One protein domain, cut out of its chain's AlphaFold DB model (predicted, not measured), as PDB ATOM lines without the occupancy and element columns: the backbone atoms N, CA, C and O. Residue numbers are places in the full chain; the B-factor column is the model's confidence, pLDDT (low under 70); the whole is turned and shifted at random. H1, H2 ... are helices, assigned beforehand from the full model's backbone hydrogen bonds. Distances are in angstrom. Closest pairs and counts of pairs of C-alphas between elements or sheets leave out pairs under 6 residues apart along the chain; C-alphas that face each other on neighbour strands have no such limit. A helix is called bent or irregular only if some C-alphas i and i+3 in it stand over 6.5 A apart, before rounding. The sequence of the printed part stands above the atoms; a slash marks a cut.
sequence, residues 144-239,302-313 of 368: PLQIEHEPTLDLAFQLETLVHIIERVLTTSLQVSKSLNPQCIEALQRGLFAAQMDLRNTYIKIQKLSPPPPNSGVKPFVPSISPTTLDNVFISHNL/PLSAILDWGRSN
ATOM      1  N   PRO A 144     263.400 219.178 270.967       63.47
ATOM      2  CA  PRO A 144     262.577 220.217 270.342       63.47
ATOM      3  C   PRO A 144     263.282 220.904 269.159       63.47
ATOM      4  O   PRO A 144     262.623 221.280 268.199       63.47
ATOM      5  N   LEU A 145     264.623 220.954 269.158       65.12
ATOM      6  CA  LEU A 145     265.397 221.468 268.022       65.12
ATOM      7  C   LEU A 145     265.221 220.660 266.727       65.12
ATOM      8  O   LEU A 145     265.337 221.227 265.651       65.12
ATOM      9  N   GLN A 146     264.952 219.352 266.791       67.25
ATOM     10  CA  GLN A 146     264.759 218.563 265.567       67.25
ATOM     11  C   GLN A 146     263.443 218.923 264.874       67.25
ATOM     12  O   GLN A 146     263.396 218.971 263.650       67.25
ATOM     13  N   ILE A 147     262.409 219.256 265.651       65.88
ATOM     14  CA  ILE A 147     261.073 219.574 265.133       65.88
ATOM     15  C   ILE A 147     261.059 220.917 264.396       65.88
ATOM     16  O   ILE A 147     260.312 221.067 263.438       65.88
ATOM     17  N   GLU A 148     261.884 221.883 264.804       70.06
ATOM     18  CA  GLU A 148     261.959 223.193 264.141       70.06
ATOM     19  C   GLU A 148     262.967 223.213 262.978       70.06
ATOM     20  O   GLU A 148     262.699 223.801 261.924       70.06
ATOM     21  N   HIS A 149     264.123 222.552 263.131       78.56
ATOM     22  CA  HIS A 149     265.168 222.567 262.100       78.56
ATOM     23  C   HIS A 149     264.818 221.720 260.881       78.56
ATOM     24  O   HIS A 149     265.066 222.164 259.761       78.56
ATOM     25  N   GLU A 150     264.280 220.514 261.073       81.62
ATOM     26  CA  GLU A 150     264.070 219.554 259.980       81.62
ATOM     27  C   GLU A 150     263.082 220.075 258.918       81.62
ATOM     28  O   GLU A 150     263.464 220.111 257.747       81.62
ATOM     29  N   PRO A 151     261.893 220.614 259.267       81.31
ATOM     30  CA  PRO A 151     260.966 221.142 258.264       81.31
ATOM     31  C   PRO A 151     261.530 222.347 257.507       81.31
ATOM     32  O   PRO A 151     261.289 222.505 256.310       81.31
ATOM     33  N   THR A 152     262.292 223.199 258.200       85.19
ATOM     34  CA  THR A 152     262.894 224.394 257.598       85.19
ATOM     35  C   THR A 152     263.997 224.010 256.607       85.19
ATOM     36  O   THR A 152     264.086 224.584 255.521       85.19
ATOM     37  N   LEU A 153     264.820 223.013 256.952       87.50
ATOM     38  CA  LEU A 153     265.841 222.456 256.064       87.50
ATOM     39  C   LEU A 153     265.216 221.784 254.840       87.50
ATOM     40  O   LEU A 153     265.624 222.071 253.715       87.50
ATOM     41  N   ASP A 154     264.201 220.944 255.046       83.94
ATOM     42  CA  ASP A 154     263.475 220.276 253.966       83.94
ATOM     43  C   ASP A 154     262.864 221.280 252.985       83.94
ATOM     44  O   ASP A 154     262.963 221.102 251.768       83.94
ATOM     45  N   LEU A 155     262.270 222.362 253.500       85.75
ATOM     46  CA  LEU A 155     261.740 223.445 252.677       85.75
ATOM     47  C   LEU A 155     262.844 224.114 251.849       85.75
ATOM     48  O   LEU A 155     262.653 224.348 250.655       85.75
ATOM     49  N   ALA A 156     264.009 224.387 252.442       90.56
ATOM     50  CA  ALA A 156     265.132 224.981 251.721       90.56
ATOM     51  C   ALA A 156     265.623 224.076 250.576       90.56
ATOM     52  O   ALA A 156     265.800 224.555 249.456       90.56
ATOM     53  N   PHE A 157     265.764 222.767 250.816       88.75
ATOM     54  CA  PHE A 157     266.143 221.807 249.772       88.75
ATOM     55  C   PHE A 157     265.116 221.735 248.634       88.75
ATOM     56  O   PHE A 157     265.489 221.661 247.458       88.75
ATOM     57  N   GLN A 158     263.822 221.771 248.957       85.00
ATOM     58  CA  GLN A 158     262.755 221.773 247.951       85.00
ATOM     59  C   GLN A 158     262.784 223.041 247.097       85.00
ATOM     60  O   GLN A 158     262.697 222.953 245.872       85.00
ATOM     61  N   LEU A 159     262.932 224.211 247.724       89.62
ATOM     62  CA  LEU A 159     262.992 225.496 247.025       89.62
ATOM     63  C   LEU A 159     264.212 225.574 246.105       89.62
ATOM     64  O   LEU A 159     264.088 225.973 244.951       89.62
ATOM     65  N   GLU A 160     265.370 225.119 246.573       92.12
ATOM     66  CA  GLU A 160     266.577 225.012 245.755       92.12
ATOM     67  C   GLU A 160     266.380 224.076 244.556       92.12
ATOM     68  O   GLU A 160     266.719 224.423 243.422       92.12
ATOM     69  N   THR A 161     265.777 222.908 244.785       89.38
ATOM     70  CA  THR A 161     265.457 221.951 243.719       89.38
ATOM     71  C   THR A 161     264.527 222.581 242.682       89.38
ATOM     72  O   THR A 161     264.776 222.472 241.480       89.38
ATOM     73  N   LEU A 162     263.489 223.288 243.136       88.38
ATOM     74  CA  LEU A 162     262.540 223.984 242.274       88.38
ATOM     75  C   LEU A 162     263.225 225.057 241.420       88.38
ATOM     76  O   LEU A 162     262.988 225.104 240.213       88.38
ATOM     77  N   VAL A 163     264.100 225.870 242.017       92.25
ATOM     78  CA  VAL A 163     264.886 226.880 241.294       92.25
ATOM     79  C   VAL A 163     265.683 226.232 240.160       92.25
ATOM     80  O   VAL A 163     265.516 226.624 239.004       92.25
ATOM     81  N   HIS A 164     266.450 225.175 240.452       91.56
ATOM     82  CA  HIS A 164     267.238 224.455 239.442       91.56
ATOM     83  C   HIS A 164     266.378 223.880 238.312       91.56
ATOM     84  O   HIS A 164     266.768 223.896 237.143       91.56
ATOM     85  N   ILE A 165     265.192 223.363 238.638       88.25
ATOM     86  CA  ILE A 165     264.269 222.823 237.636       88.25
ATOM     87  C   ILE A 165     263.751 223.928 236.724       88.25
ATOM     88  O   ILE A 165     263.777 223.751 235.505       88.25
ATOM     89  N   ILE A 166     263.296 225.048 237.286       89.75
ATOM     90  CA  ILE A 166     262.761 226.159 236.497       89.75
ATOM     91  C   ILE A 166     263.859 226.741 235.600       89.75
ATOM     92  O   ILE A 166     263.633 226.926 234.404       89.75
ATOM     93  N   GLU A 167     265.070 226.943 236.129       93.44
ATOM     94  CA  GLU A 167     266.231 227.388 235.348       93.44
ATOM     95  C   GLU A 167     266.552 226.418 234.205       93.44
ATOM     96  O   GLU A 167     266.771 226.836 233.062       93.44
ATOM     97  N   ARG A 168     266.513 225.106 234.464       92.06
ATOM     98  CA  ARG A 168     266.724 224.081 233.435       92.06
ATOM     99  C   ARG A 168     265.640 224.104 232.356       92.06
ATOM    100  O   ARG A 168     265.955 223.961 231.175       92.06
ATOM    101  N   VAL A 169     264.371 224.273 232.730       88.94
ATOM    102  CA  VAL A 169     263.255 224.364 231.771       88.94
ATOM    103  C   VAL A 169     263.400 225.618 230.908       88.94
ATOM    104  O   VAL A 169     263.338 225.522 229.681       88.94
ATOM    105  N   LEU A 170     263.679 226.770 231.525       91.56
ATOM    106  CA  LEU A 170     263.904 228.032 230.819       91.56
ATOM    107  C   LEU A 170     265.076 227.915 229.834       91.56
ATOM    108  O   LEU A 170     264.903 228.183 228.646       91.56
ATOM    109  N   THR A 171     266.239 227.435 230.277       91.62
ATOM    110  CA  THR A 171     267.426 227.272 229.414       91.62
ATOM    111  C   THR A 171     267.193 226.295 228.260       91.62
ATOM    112  O   THR A 171     267.523 226.614 227.117       91.62
ATOM    113  N   THR A 172     266.566 225.144 228.518       90.62
ATOM    114  CA  THR A 172     266.253 224.153 227.474       90.62
ATOM    115  C   THR A 172     265.275 224.725 226.445       90.62
ATOM    116  O   THR A 172     265.459 224.550 225.239       90.62
ATOM    117  N   SER A 173     264.253 225.452 226.898       88.25
ATOM    118  CA  SER A 173     263.259 226.052 226.004       88.25
ATOM    119  C   SER A 173     263.838 227.131 225.089       88.25
ATOM    120  O   SER A 173     263.471 227.201 223.917       88.25
ATOM    121  N   LEU A 174     264.800 227.914 225.589       88.94
ATOM    122  CA  LEU A 174     265.510 228.921 224.804       88.94
ATOM    123  C   LEU A 174     266.396 228.287 223.722       88.94
ATOM    124  O   LEU A 174     266.566 228.868 222.655       88.94
ATOM    125  N   GLN A 175     266.938 227.091 223.968       90.50
ATOM    126  CA  GLN A 175     267.814 226.396 223.021       90.50
ATOM    127  C   GLN A 175     267.050 225.657 221.913       90.50
ATOM    128  O   GLN A 175     267.481 225.645 220.761       90.50
ATOM    129  N   VAL A 176     265.918 225.024 222.233       86.94
ATOM    130  CA  VAL A 176     265.266 224.049 221.331       86.94
ATOM    131  C   VAL A 176     264.469 224.702 220.187       86.94
ATOM    132  O   VAL A 176     263.946 224.001 219.327       86.94
ATOM    133  N   SER A 177     264.385 226.034 220.094       74.50
ATOM    134  CA  SER A 177     263.622 226.772 219.055       74.50
ATOM    135  C   SER A 177     262.124 226.421 218.952       74.50
ATOM    136  O   SER A 177     261.398 227.030 218.169       74.50
ATOM    137  N   LYS A 178     261.618 225.478 219.757       74.69
ATOM    138  CA  LYS A 178     260.192 225.334 220.036       74.69
ATOM    139  C   LYS A 178     259.830 226.463 220.979       74.69
ATOM    140  O   LYS A 178     260.148 226.403 222.163       74.69
ATOM    141  N   SER A 179     259.198 227.499 220.436       78.12
ATOM    142  CA  SER A 179     258.722 228.616 221.237       78.12
ATOM    143  C   SER A 179     257.709 228.092 222.254       78.12
ATOM    144  O   SER A 179     256.578 227.753 221.894       78.12
ATOM    145  N   LEU A 180     258.109 228.018 223.525       82.94
ATOM    146  CA  LEU A 180     257.140 228.048 224.613       82.94
ATOM    147  C   LEU A 180     256.254 229.280 224.417       82.94
ATOM    148  O   LEU A 180     256.707 230.314 223.915       82.94
ATOM    149  N   ASN A 181     254.993 229.169 224.822       86.25
ATOM    150  CA  ASN A 181     254.111 230.325 224.884       86.25
ATOM    151  C   ASN A 181     254.821 231.432 225.704       86.25
ATOM    152  O   ASN A 181     255.272 231.135 226.813       86.25
ATOM    153  N   PRO A 182     254.931 232.681 225.207       88.25
ATOM    154  CA  PRO A 182     255.543 233.788 225.946       88.25
ATOM    155  C   PRO A 182     255.002 233.947 227.372       88.25
ATOM    156  O   PRO A 182     255.762 234.225 228.293       88.25
ATOM    157  N   GLN A 183     253.711 233.678 227.579       85.69
ATOM    158  CA  GLN A 183     253.090 233.715 228.903       85.69
ATOM    159  C   GLN A 183     253.608 232.605 229.829       85.69
ATOM    160  O   GLN A 183     253.714 232.815 231.031       85.69
ATOM    161  N   CYS A 184     253.942 231.429 229.284       85.44
ATOM    162  CA  CYS A 184     254.559 230.340 230.045       85.44
ATOM    163  C   CYS A 184     255.953 230.745 230.524       85.44
ATOM    164  O   CYS A 184     256.298 230.538 231.682       85.44
ATOM    165  N   ILE A 185     256.735 231.371 229.638       89.75
ATOM    166  CA  ILE A 185     258.067 231.883 229.974       89.75
ATOM    167  C   ILE A 185     257.956 232.930 231.085       89.75
ATOM    168  O   ILE A 185     258.683 232.845 232.071       89.75
ATOM    169  N   GLU A 186     257.019 233.872 230.963       89.75
ATOM    170  CA  GLU A 186     256.777 234.890 231.987       89.75
ATOM    171  C   GLU A 186     256.357 234.265 233.330       89.75
ATOM    172  O   GLU A 186     256.880 234.635 234.382       89.75
ATOM    173  N   ALA A 187     255.457 233.277 233.308       87.00
ATOM    174  CA  ALA A 187     255.023 232.563 234.508       87.00
ATOM    175  C   ALA A 187     256.178 231.802 235.179       87.00
ATOM    176  O   ALA A 187     256.345 231.889 236.394       87.00
ATOM    177  N   LEU A 188     257.017 231.115 234.396       89.75
ATOM    178  CA  LEU A 188     258.212 230.427 234.890       89.75
ATOM    179  C   LEU A 188     259.222 231.411 235.487       89.75
ATOM    180  O   LEU A 188     259.756 231.148 236.558       89.75
ATOM    181  N   GLN A 189     259.460 232.559 234.853       93.19
ATOM    182  CA  GLN A 189     260.345 233.599 235.390       93.19
ATOM    183  C   GLN A 189     259.824 234.171 236.712       93.19
ATOM    184  O   GLN A 189     260.589 234.350 237.659       93.19
ATOM    185  N   ARG A 190     258.514 234.419 236.804       90.81
ATOM    186  CA  ARG A 190     257.882 234.887 238.042       90.81
ATOM    187  C   ARG A 190     257.984 233.842 239.154       90.81
ATOM    188  O   ARG A 190     258.325 234.188 240.283       90.81
ATOM    189  N   GLY A 191     257.738 232.573 238.827       88.06
ATOM    190  CA  GLY A 191     257.893 231.447 239.749       88.06
ATOM    191  C   GLY A 191     259.338 231.259 240.216       88.06
ATOM    192  O   GLY A 191     259.568 231.048 241.404       88.06
ATOM    193  N   LEU A 192     260.312 231.413 239.313       93.00
ATOM    194  CA  LEU A 192     261.740 231.381 239.633       93.00
ATOM    195  C   LEU A 192     262.096 232.456 240.659       93.00
ATOM    196  O   LEU A 192     262.713 232.158 241.678       93.00
ATOM    197  N   PHE A 193     261.671 233.693 240.405       91.50
ATOM    198  CA  PHE A 193     261.934 234.815 241.297       91.50
ATOM    199  C   PHE A 193     261.316 234.603 242.687       91.50
ATOM    200  O   PHE A 193     261.988 234.805 243.698       91.50
ATOM    201  N   ALA A 194     260.061 234.144 242.748       89.00
ATOM    202  CA  ALA A 194     259.398 233.822 244.008       89.00
ATOM    203  C   ALA A 194     260.149 232.718 244.776       89.00
ATOM    204  O   ALA A 194     260.511 232.915 245.933       89.00
ATOM    205  N   ALA A 195     260.487 231.608 244.111       89.38
ATOM    206  CA  ALA A 195     261.211 230.498 244.732       89.38
ATOM    207  C   ALA A 195     262.598 230.913 245.253       89.38
ATOM    208  O   ALA A 195     263.011 230.487 246.330       89.38
ATOM    209  N   GLN A 196     263.309 231.775 244.522       92.81
ATOM    210  CA  GLN A 196     264.593 232.333 244.950       92.81
ATOM    211  C   GLN A 196     264.450 233.227 246.195       92.81
ATOM    212  O   GLN A 196     265.262 233.132 247.121       92.81
ATOM    213  N   MET A 197     263.414 234.070 246.246       91.00
ATOM    214  CA  MET A 197     263.109 234.902 247.416       91.00
ATOM    215  C   MET A 197     262.756 234.053 248.641       91.00
ATOM    216  O   MET A 197     263.292 234.286 249.728       91.00
ATOM    217  N   ASP A 198     261.927 233.028 248.464       89.88
ATOM    218  CA  ASP A 198     261.547 232.114 249.539       89.88
ATOM    219  C   ASP A 198     262.741 231.299 250.037       89.88
ATOM    220  O   ASP A 198     262.913 231.124 251.247       89.88
ATOM    221  N   LEU A 199     263.621 230.854 249.130       92.19
ATOM    222  CA  LEU A 199     264.852 230.146 249.485       92.19
ATOM    223  C   LEU A 199     265.751 231.034 250.349       92.19
ATOM    224  O   LEU A 199     266.254 230.589 251.381       92.19
ATOM    225  N   ARG A 200     265.912 232.306 249.968       91.56
ATOM    226  CA  ARG A 200     266.685 233.291 250.736       91.56
ATOM    227  C   ARG A 200     266.095 233.503 252.128       91.56
ATOM    228  O   ARG A 200     266.830 233.465 253.114       91.56
ATOM    229  N   ASN A 201     264.782 233.705 252.220       91.19
ATOM    230  CA  ASN A 201     264.093 233.910 253.494       91.19
ATOM    231  C   ASN A 201     264.226 232.685 254.405       91.19
ATOM    232  O   ASN A 201     264.540 232.819 255.590       91.19
ATOM    233  N   THR A 202     264.060 231.490 253.840       89.81
ATOM    234  CA  THR A 202     264.216 230.218 254.555       89.81
ATOM    235  C   THR A 202     265.652 230.034 255.035       89.81
ATOM    236  O   THR A 202     265.877 229.692 256.192       89.81
ATOM    237  N   TYR A 203     266.643 230.357 254.205       91.50
ATOM    238  CA  TYR A 203     268.050 230.320 254.597       91.50
ATOM    239  C   TYR A 203     268.361 231.275 255.760       91.50
ATOM    240  O   TYR A 203     269.034 230.887 256.712       91.50
ATOM    241  N   ILE A 204     267.815 232.495 255.742       90.06
ATOM    242  CA  ILE A 204     267.940 233.442 256.861       90.06
ATOM    243  C   ILE A 204     267.297 232.871 258.135       90.06
ATOM    244  O   ILE A 204     267.878 233.003 259.214       90.06
ATOM    245  N   LYS A 205     266.130 232.216 258.033       89.44
ATOM    246  CA  LYS A 205     265.509 231.513 259.170       89.44
ATOM    247  C   LYS A 205     266.446 230.422 259.711       89.44
ATOM    248  O   LYS A 205     266.714 230.413 260.909       89.44
ATOM    249  N   ILE A 206     267.025 229.585 258.844       87.94
ATOM    250  CA  ILE A 206     267.987 228.531 259.226       87.94
ATOM    251  C   ILE A 206     269.224 229.110 259.920       87.94
ATOM    252  O   ILE A 206     269.701 228.532 260.887       87.94
ATOM    253  N   GLN A 207     269.741 230.256 259.468       88.69
ATOM    254  CA  GLN A 207     270.891 230.901 260.113       88.69
ATOM    255  C   GLN A 207     270.575 231.465 261.503       88.69
ATOM    256  O   GLN A 207     271.460 231.521 262.355       88.69
ATOM    257  N   LYS A 208     269.336 231.923 261.725       89.31
ATOM    258  CA  LYS A 208     268.874 232.409 263.036       89.31
ATOM    259  C   LYS A 208     268.635 231.265 264.014       89.31
ATOM    260  O   LYS A 208     268.795 231.450 265.220       89.31
ATOM    261  N   LEU A 209     268.239 230.102 263.503       85.06
ATOM    262  CA  LEU A 209     268.161 228.886 264.291       85.06
ATOM    263  C   LEU A 209     269.572 228.523 264.785       85.06
ATOM    264  O   LEU A 209     270.543 228.565 264.032       85.06
ATOM    265  N   SER A 210     269.701 228.204 266.078       75.81
ATOM    266  CA  SER A 210     271.006 227.889 266.680       75.81
ATOM    267  C   SER A 210     271.733 226.802 265.875       75.81
ATOM    268  O   SER A 210     271.070 225.880 265.379       75.81
ATOM    269  N   PRO A 211     273.074 226.876 265.743       79.31
ATOM    270  CA  PRO A 211     273.830 225.868 265.014       79.31
ATOM    271  C   PRO A 211     273.494 224.474 265.560       79.31
ATOM    272  O   PRO A 211     273.338 224.320 266.779       79.31
ATOM    273  N   PRO A 212     273.347 223.465 264.680       75.44
ATOM    274  CA  PRO A 212     272.970 222.131 265.109       75.44
ATOM    275  C   PRO A 212     273.975 221.635 266.158       75.44
ATOM    276  O   PRO A 212     275.174 221.914 266.043       75.44
ATOM    277  N   PRO A 213     273.520 220.913 267.199       77.44
ATOM    278  CA  PRO A 213     274.413 220.454 268.247       77.44
ATOM    279  C   PRO A 213     275.550 219.623 267.628       77.44
ATOM    280  O   PRO A 213     275.292 218.829 266.715       77.44
ATOM    281  N   PRO A 214     276.797 219.766 268.121       78.75
ATOM    282  CA  PRO A 214     277.998 219.220 267.474       78.75
ATOM    283  C   PRO A 214     277.971 217.694 267.297       78.75
ATOM    284  O   PRO A 214     278.671 217.154 266.448       78.75
ATOM    285  N   ASN A 215     277.113 217.000 268.050       82.75
ATOM    286  CA  ASN A 215     276.969 215.546 268.022       82.75
ATOM    287  C   ASN A 215     275.816 215.053 267.129       82.75
ATOM    288  O   ASN A 215     275.561 213.855 267.083       82.75
ATOM    289  N   SER A 216     275.089 215.945 266.449       77.88
ATOM    290  CA  SER A 216     273.934 215.565 265.617       77.88
ATOM    291  C   SER A 216     274.320 214.908 264.289       77.88
ATOM    292  O   SER A 216     273.486 214.256 263.671       77.88
ATOM    293  N   GLY A 217     275.560 215.093 263.821       83.50
ATOM    294  CA  GLY A 217     275.998 214.634 262.498       83.50
ATOM    295  C   GLY A 217     275.346 215.378 261.321       83.50
ATOM    296  O   GLY A 217     275.658 215.077 260.168       83.50
ATOM    297  N   VAL A 218     274.474 216.357 261.588       79.62
ATOM    298  CA  VAL A 218     273.800 217.155 260.561       79.62
ATOM    299  C   VAL A 218     274.787 218.180 260.013       79.62
ATOM    300  O   VAL A 218     275.308 219.022 260.748       79.62
ATOM    301  N   LYS A 219     275.068 218.102 258.709       83.81
ATOM    302  CA  LYS A 219     275.892 219.105 258.030       83.81
ATOM    303  C   LYS A 219     275.107 220.419 257.933       83.81
ATOM    304  O   LYS A 219     273.921 220.366 257.608       83.81
ATOM    305  N   PRO A 220     275.740 221.583 258.168       84.62
ATOM    306  CA  PRO A 220     275.109 222.869 257.907       84.62
ATOM    307  C   PRO A 220     274.609 222.926 256.463       84.62
ATOM    308  O   PRO A 220     275.339 222.554 255.541       84.62
ATOM    309  N   PHE A 221     273.374 223.380 256.274       85.69
ATOM    310  CA  PHE A 221     272.852 223.633 254.938       85.69
ATOM    311  C   PHE A 221     273.611 224.804 254.317       85.69
ATOM    312  O   PHE A 221     273.659 225.899 254.880       85.69
ATOM    313  N   VAL A 222     274.217 224.552 253.161       88.75
ATOM    314  CA  VAL A 222     274.881 225.561 252.340       88.75
ATOM    315  C   VAL A 222     274.176 225.533 250.990       88.75
ATOM    316  O   VAL A 222     274.338 224.541 250.275       88.75
ATOM    317  N   PRO A 223     273.384 226.562 250.643       87.00
ATOM    318  CA  PRO A 223     272.720 226.599 249.349       87.00
ATOM    319  C   PRO A 223     273.777 226.585 248.240       87.00
ATOM    320  O   PRO A 223     274.775 227.307 248.302       87.00
ATOM    321  N   SER A 224     273.564 225.757 247.219       88.50
ATOM    322  CA  SER A 224     274.400 225.705 246.011       88.50
ATOM    323  C   SER A 224     274.304 226.995 245.198       88.50
ATOM    324  O   SER A 224     275.244 227.369 244.495       88.50
ATOM    325  N   ILE A 225     273.182 227.704 245.330       81.44
ATOM    326  CA  ILE A 225     272.960 229.006 244.715       81.44
ATOM    327  C   ILE A 225     273.570 230.058 245.636       81.44
ATOM    328  O   ILE A 225     273.072 230.313 246.735       81.44
ATOM    329  N   SER A 226     274.672 230.671 245.194       74.81
ATOM    330  CA  SER A 226     275.299 231.732 245.977       74.81
ATOM    331  C   SER A 226     274.307 232.898 246.149       74.81
ATOM    332  O   SER A 226     273.689 233.316 245.163       74.81
ATOM    333  N   PRO A 227     274.166 233.471 247.359       62.75
ATOM    334  CA  PRO A 227     273.324 234.649 247.581       62.75
ATOM    335  C   PRO A 227     273.681 235.806 246.635       62.75
ATOM    336  O   PRO A 227     272.816 236.556 246.198       62.75
ATOM    337  N   THR A 228     274.958 235.899 246.254       60.41
ATOM    338  CA  THR A 228     275.492 236.909 245.337       60.41
ATOM    339  C   THR A 228     274.960 236.746 243.911       60.41
ATOM    340  O   THR A 228     274.749 237.733 243.213       60.41
ATOM    341  N   THR A 229     274.700 235.511 243.470       61.03
ATOM    342  CA  THR A 229     274.046 235.243 242.179       61.03
ATOM    343  C   THR A 229     272.606 235.757 242.196       61.03
ATOM    344  O   THR A 229     272.157 236.372 241.233       61.03
ATOM    345  N   LEU A 230     271.920 235.571 243.322       58.34
ATOM    346  CA  LEU A 230     270.541 235.999 243.569       58.34
ATOM    347  C   LEU A 230     270.406 237.538 243.522       58.34
ATOM    348  O   LEU A 230     269.476 238.066 242.913       58.34
ATOM    349  N   ASP A 231     271.387 238.259 244.074       58.94
ATOM    350  CA  ASP A 231     271.443 239.727 244.025       58.94
ATOM    351  C   ASP A 231     271.775 240.262 242.611       58.94
ATOM    352  O   ASP A 231     271.239 241.288 242.187       58.94
ATOM    353  N   ASN A 232     272.589 239.546 241.825       56.31
ATOM    354  CA  ASN A 232     272.902 239.928 240.439       56.31
ATOM    355  C   ASN A 232     271.715 239.722 239.478       56.31
ATOM    356  O   ASN A 232     271.504 240.529 238.568       56.31
ATOM    357  N   VAL A 233     270.900 238.682 239.700       55.28
ATOM    358  CA  VAL A 233     269.653 238.436 238.952       55.28
ATOM    359  C   VAL A 233     268.671 239.595 239.165       55.28
ATOM    360  O   VAL A 233     268.117 240.110 238.190       55.28
ATOM    361  N   PHE A 234     268.547 240.097 240.400       49.97
ATOM    362  CA  PHE A 234     267.688 241.239 240.740       49.97
ATOM    363  C   PHE A 234     268.048 242.518 239.964       49.97
ATOM    364  O   PHE A 234     267.158 243.272 239.566       49.97
ATOM    365  N   ILE A 235     269.341 242.749 239.710       50.03
ATOM    366  CA  ILE A 235     269.833 243.909 238.950       50.03
ATOM    367  C   ILE A 235     269.574 243.731 237.446       50.03
ATOM    368  O   ILE A 235     269.211 244.687 236.765       50.03
ATOM    369  N   SER A 236     269.719 242.512 236.922       46.81
ATOM    370  CA  SER A 236     269.567 242.242 235.485       46.81
ATOM    371  C   SER A 236     268.114 242.227 234.985       46.81
ATOM    372  O   SER A 236     267.868 242.641 233.856       46.81
ATOM    373  N   HIS A 237     267.147 241.807 235.813       52.03
ATOM    374  CA  HIS A 237     265.734 241.694 235.414       52.03
ATOM    375  C   HIS A 237     264.881 242.936 235.719       52.03
ATOM    376  O   HIS A 237     263.816 243.089 235.127       52.03
ATOM    377  N   ASN A 238     265.347 243.841 236.588       39.94
ATOM    378  CA  ASN A 238     264.687 245.129 236.857       39.94
ATOM    379  C   ASN A 238     265.230 246.288 236.010       39.94
ATOM    380  O   ASN A 238     264.802 247.429 236.187       39.94
ATOM    381  N   LEU A 239     266.157 246.030 235.084       35.06
ATOM    382  CA  LEU A 239     266.522 247.019 234.079       35.06
ATOM    383  C   LEU A 239     265.469 246.987 232.961       35.06
ATOM    384  O   LEU A 239     265.400 245.994 232.232       35.06
ATOM    385  N   PRO A 302     255.435 229.181 245.704       59.44
ATOM    386  CA  PRO A 302     255.957 229.600 244.404       59.44
ATOM    387  C   PRO A 302     255.435 228.713 243.262       59.44
ATOM    388  O   PRO A 302     255.351 229.162 242.119       59.44
ATOM    389  N   LEU A 303     254.987 227.487 243.573       65.50
ATOM    390  CA  LEU A 303     254.272 226.636 242.625       65.50
ATOM    391  C   LEU A 303     252.866 227.154 242.311       65.50
ATOM    392  O   LEU A 303     252.435 226.993 241.178       65.50
ATOM    393  N   SER A 304     252.147 227.804 243.233       66.75
ATOM    394  CA  SER A 304     250.804 228.324 242.940       66.75
ATOM    395  C   SER A 304     250.834 229.377 241.837       66.75
ATOM    396  O   SER A 304     249.977 229.349 240.966       66.75
ATOM    397  N   ALA A 305     251.866 230.226 241.783       66.06
ATOM    398  CA  ALA A 305     252.038 231.190 240.694       66.06
ATOM    399  C   ALA A 305     252.256 230.517 239.321       66.06
ATOM    400  O   ALA A 305     251.803 231.032 238.299       66.06
ATOM    401  N   ILE A 306     252.931 229.361 239.298       64.06
ATOM    402  CA  ILE A 306     253.154 228.556 238.085       64.06
ATOM    403  C   ILE A 306     251.865 227.815 237.691       64.06
ATOM    404  O   ILE A 306     251.524 227.736 236.512       64.06
ATOM    405  N   LEU A 307     251.112 227.325 238.675       64.06
ATOM    406  CA  LEU A 307     249.876 226.563 238.486       64.06
ATOM    407  C   LEU A 307     248.673 227.451 238.121       64.06
ATOM    408  O   LEU A 307     247.820 227.046 237.332       64.06
ATOM    409  N   ASP A 308     248.603 228.681 238.633       66.56
ATOM    410  CA  ASP A 308     247.569 229.662 238.272       66.56
ATOM    411  C   ASP A 308     247.665 230.075 236.791       66.56
ATOM    412  O   ASP A 308     246.648 230.355 236.144       66.56
ATOM    413  N   TRP A 309     248.870 230.026 236.211       61.72
ATOM    414  CA  TRP A 309     249.051 230.148 234.765       61.72
ATOM    415  C   TRP A 309     248.444 228.959 234.005       61.72
ATOM    416  O   TRP A 309     247.709 229.182 233.038       61.72
ATOM    417  N   GLY A 310     248.689 227.721 234.456       58.66
ATOM    418  CA  GLY A 310     248.146 226.505 233.834       58.66
ATOM    419  C   GLY A 310     246.617 226.537 233.728       58.66
ATOM    420  O   GLY A 310     246.054 226.234 232.677       58.66
ATOM    421  N   ARG A 311     245.935 227.042 234.766       57.81
ATOM    422  CA  ARG A 311     244.465 227.193 234.787       57.81
ATOM    423  C   ARG A 311     243.920 228.214 233.791       57.81
ATOM    424  O   ARG A 311     242.810 228.044 233.300       57.81
ATOM    425  N   SER A 312     244.668 229.281 233.518       53.25
ATOM    426  CA  SER A 312     244.182 230.412 232.714       53.25
ATOM    427  C   SER A 312     244.281 230.168 231.204       53.25
ATOM    428  O   SER A 312     243.724 230.938 230.427       53.25
ATOM    429  N   ASN A 313     244.984 229.110 230.784       50.38
ATOM    430  CA  ASN A 313     245.382 228.902 229.391       50.38
ATOM    431  C   ASN A 313     245.019 227.533 228.809       50.38
ATOM    432  O   ASN A 313     245.444 227.230 227.694       50.38
TER     433      ASN A 313
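AT A GLANCE: This is residues 144 to 239 and 302 to 313 of the 368 residues of an uncharacterized protein of Panaeolus cyanescens (UniProt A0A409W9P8). A long helical hairpin, H1 and H2 side by side and running opposite ways, makes the length of this domain, with two short helices, H3 and H4, at different sides of H2. H4 packs on H2, H3 is more loosely placed, and residues 209 to 226 form a long loop that turns at the open end of the hairpin and folds back to H3. The printed part has 108 residues with four named helices, in the order H1, H2, H3, H4, and no named strand; the class is all helix. The whole is loose, with a radius of gyration of the C-alphas of 16.5 A, and elongated, spanning 52 by 29 by 23 A.

IN THESE COORDINATES: H1, the longest helix, holds residues 144 to 175 and measures 48.0 A from C-alpha 144 at (262.577, 220.217, 270.342) to C-alpha 175 at (267.814, 226.396, 223.021). It is neither bent nor irregular, but only just: C-alphas 148 and 151 are 6.3 A apart. H2, residues 182 to 208, is 39.4 A long. H3 holds residues 227 to 237 and is 16.0 A long. H4, residues 302 to 312, is 16.6 A long and ends with C-alpha 312 at (244.182, 230.412, 232.714).

HOW THE PARTS SIT: H1 and H2 touch and form a helical hairpin, at a shallow tilt of 27 degrees, opposite ways; their closest C-alphas, those of Leu 159 and Leu 199, are 5.6 A apart. H2 and H4 touch at a shallow tilt of 20 degrees, opposite ways, with the closest C-alphas, of Ala 195 and Pro 302, 5.3 A apart. H1 and H4 are near each other, with 5 pairs of C-alphas within 10 A. H2 and H3 are close but not clearly touching: their closest C-alphas, of Gln 196 and Leu 230, are 7.1 A apart, at a shallow tilt of 31 degrees, opposite ways. H3 is apart from H1 and from H4. Each O i to N i+4 pair is within hydrogen-bond range in H2 and H3; in H1 25 of 28 are, and in H4 4 of 7.

THE WHOLE: The two C-alphas farthest apart, those of Ser 177 and Asn 215, are 52.0 A apart. The link from H1 to H2 is short, with 6 residues, and that from H2 to H3 is long, with 18. Residues 240 to 301 are not printed; across this cut, which the link from H3 to H4 spans, C-alphas 239 and 302 are 22.8 A apart. The mean pLDDT of the printed part is 78.9, and 29 printed residues are under 70, the model's low confidence: residues 144 to 147, 227 to 239 and 302 to 313.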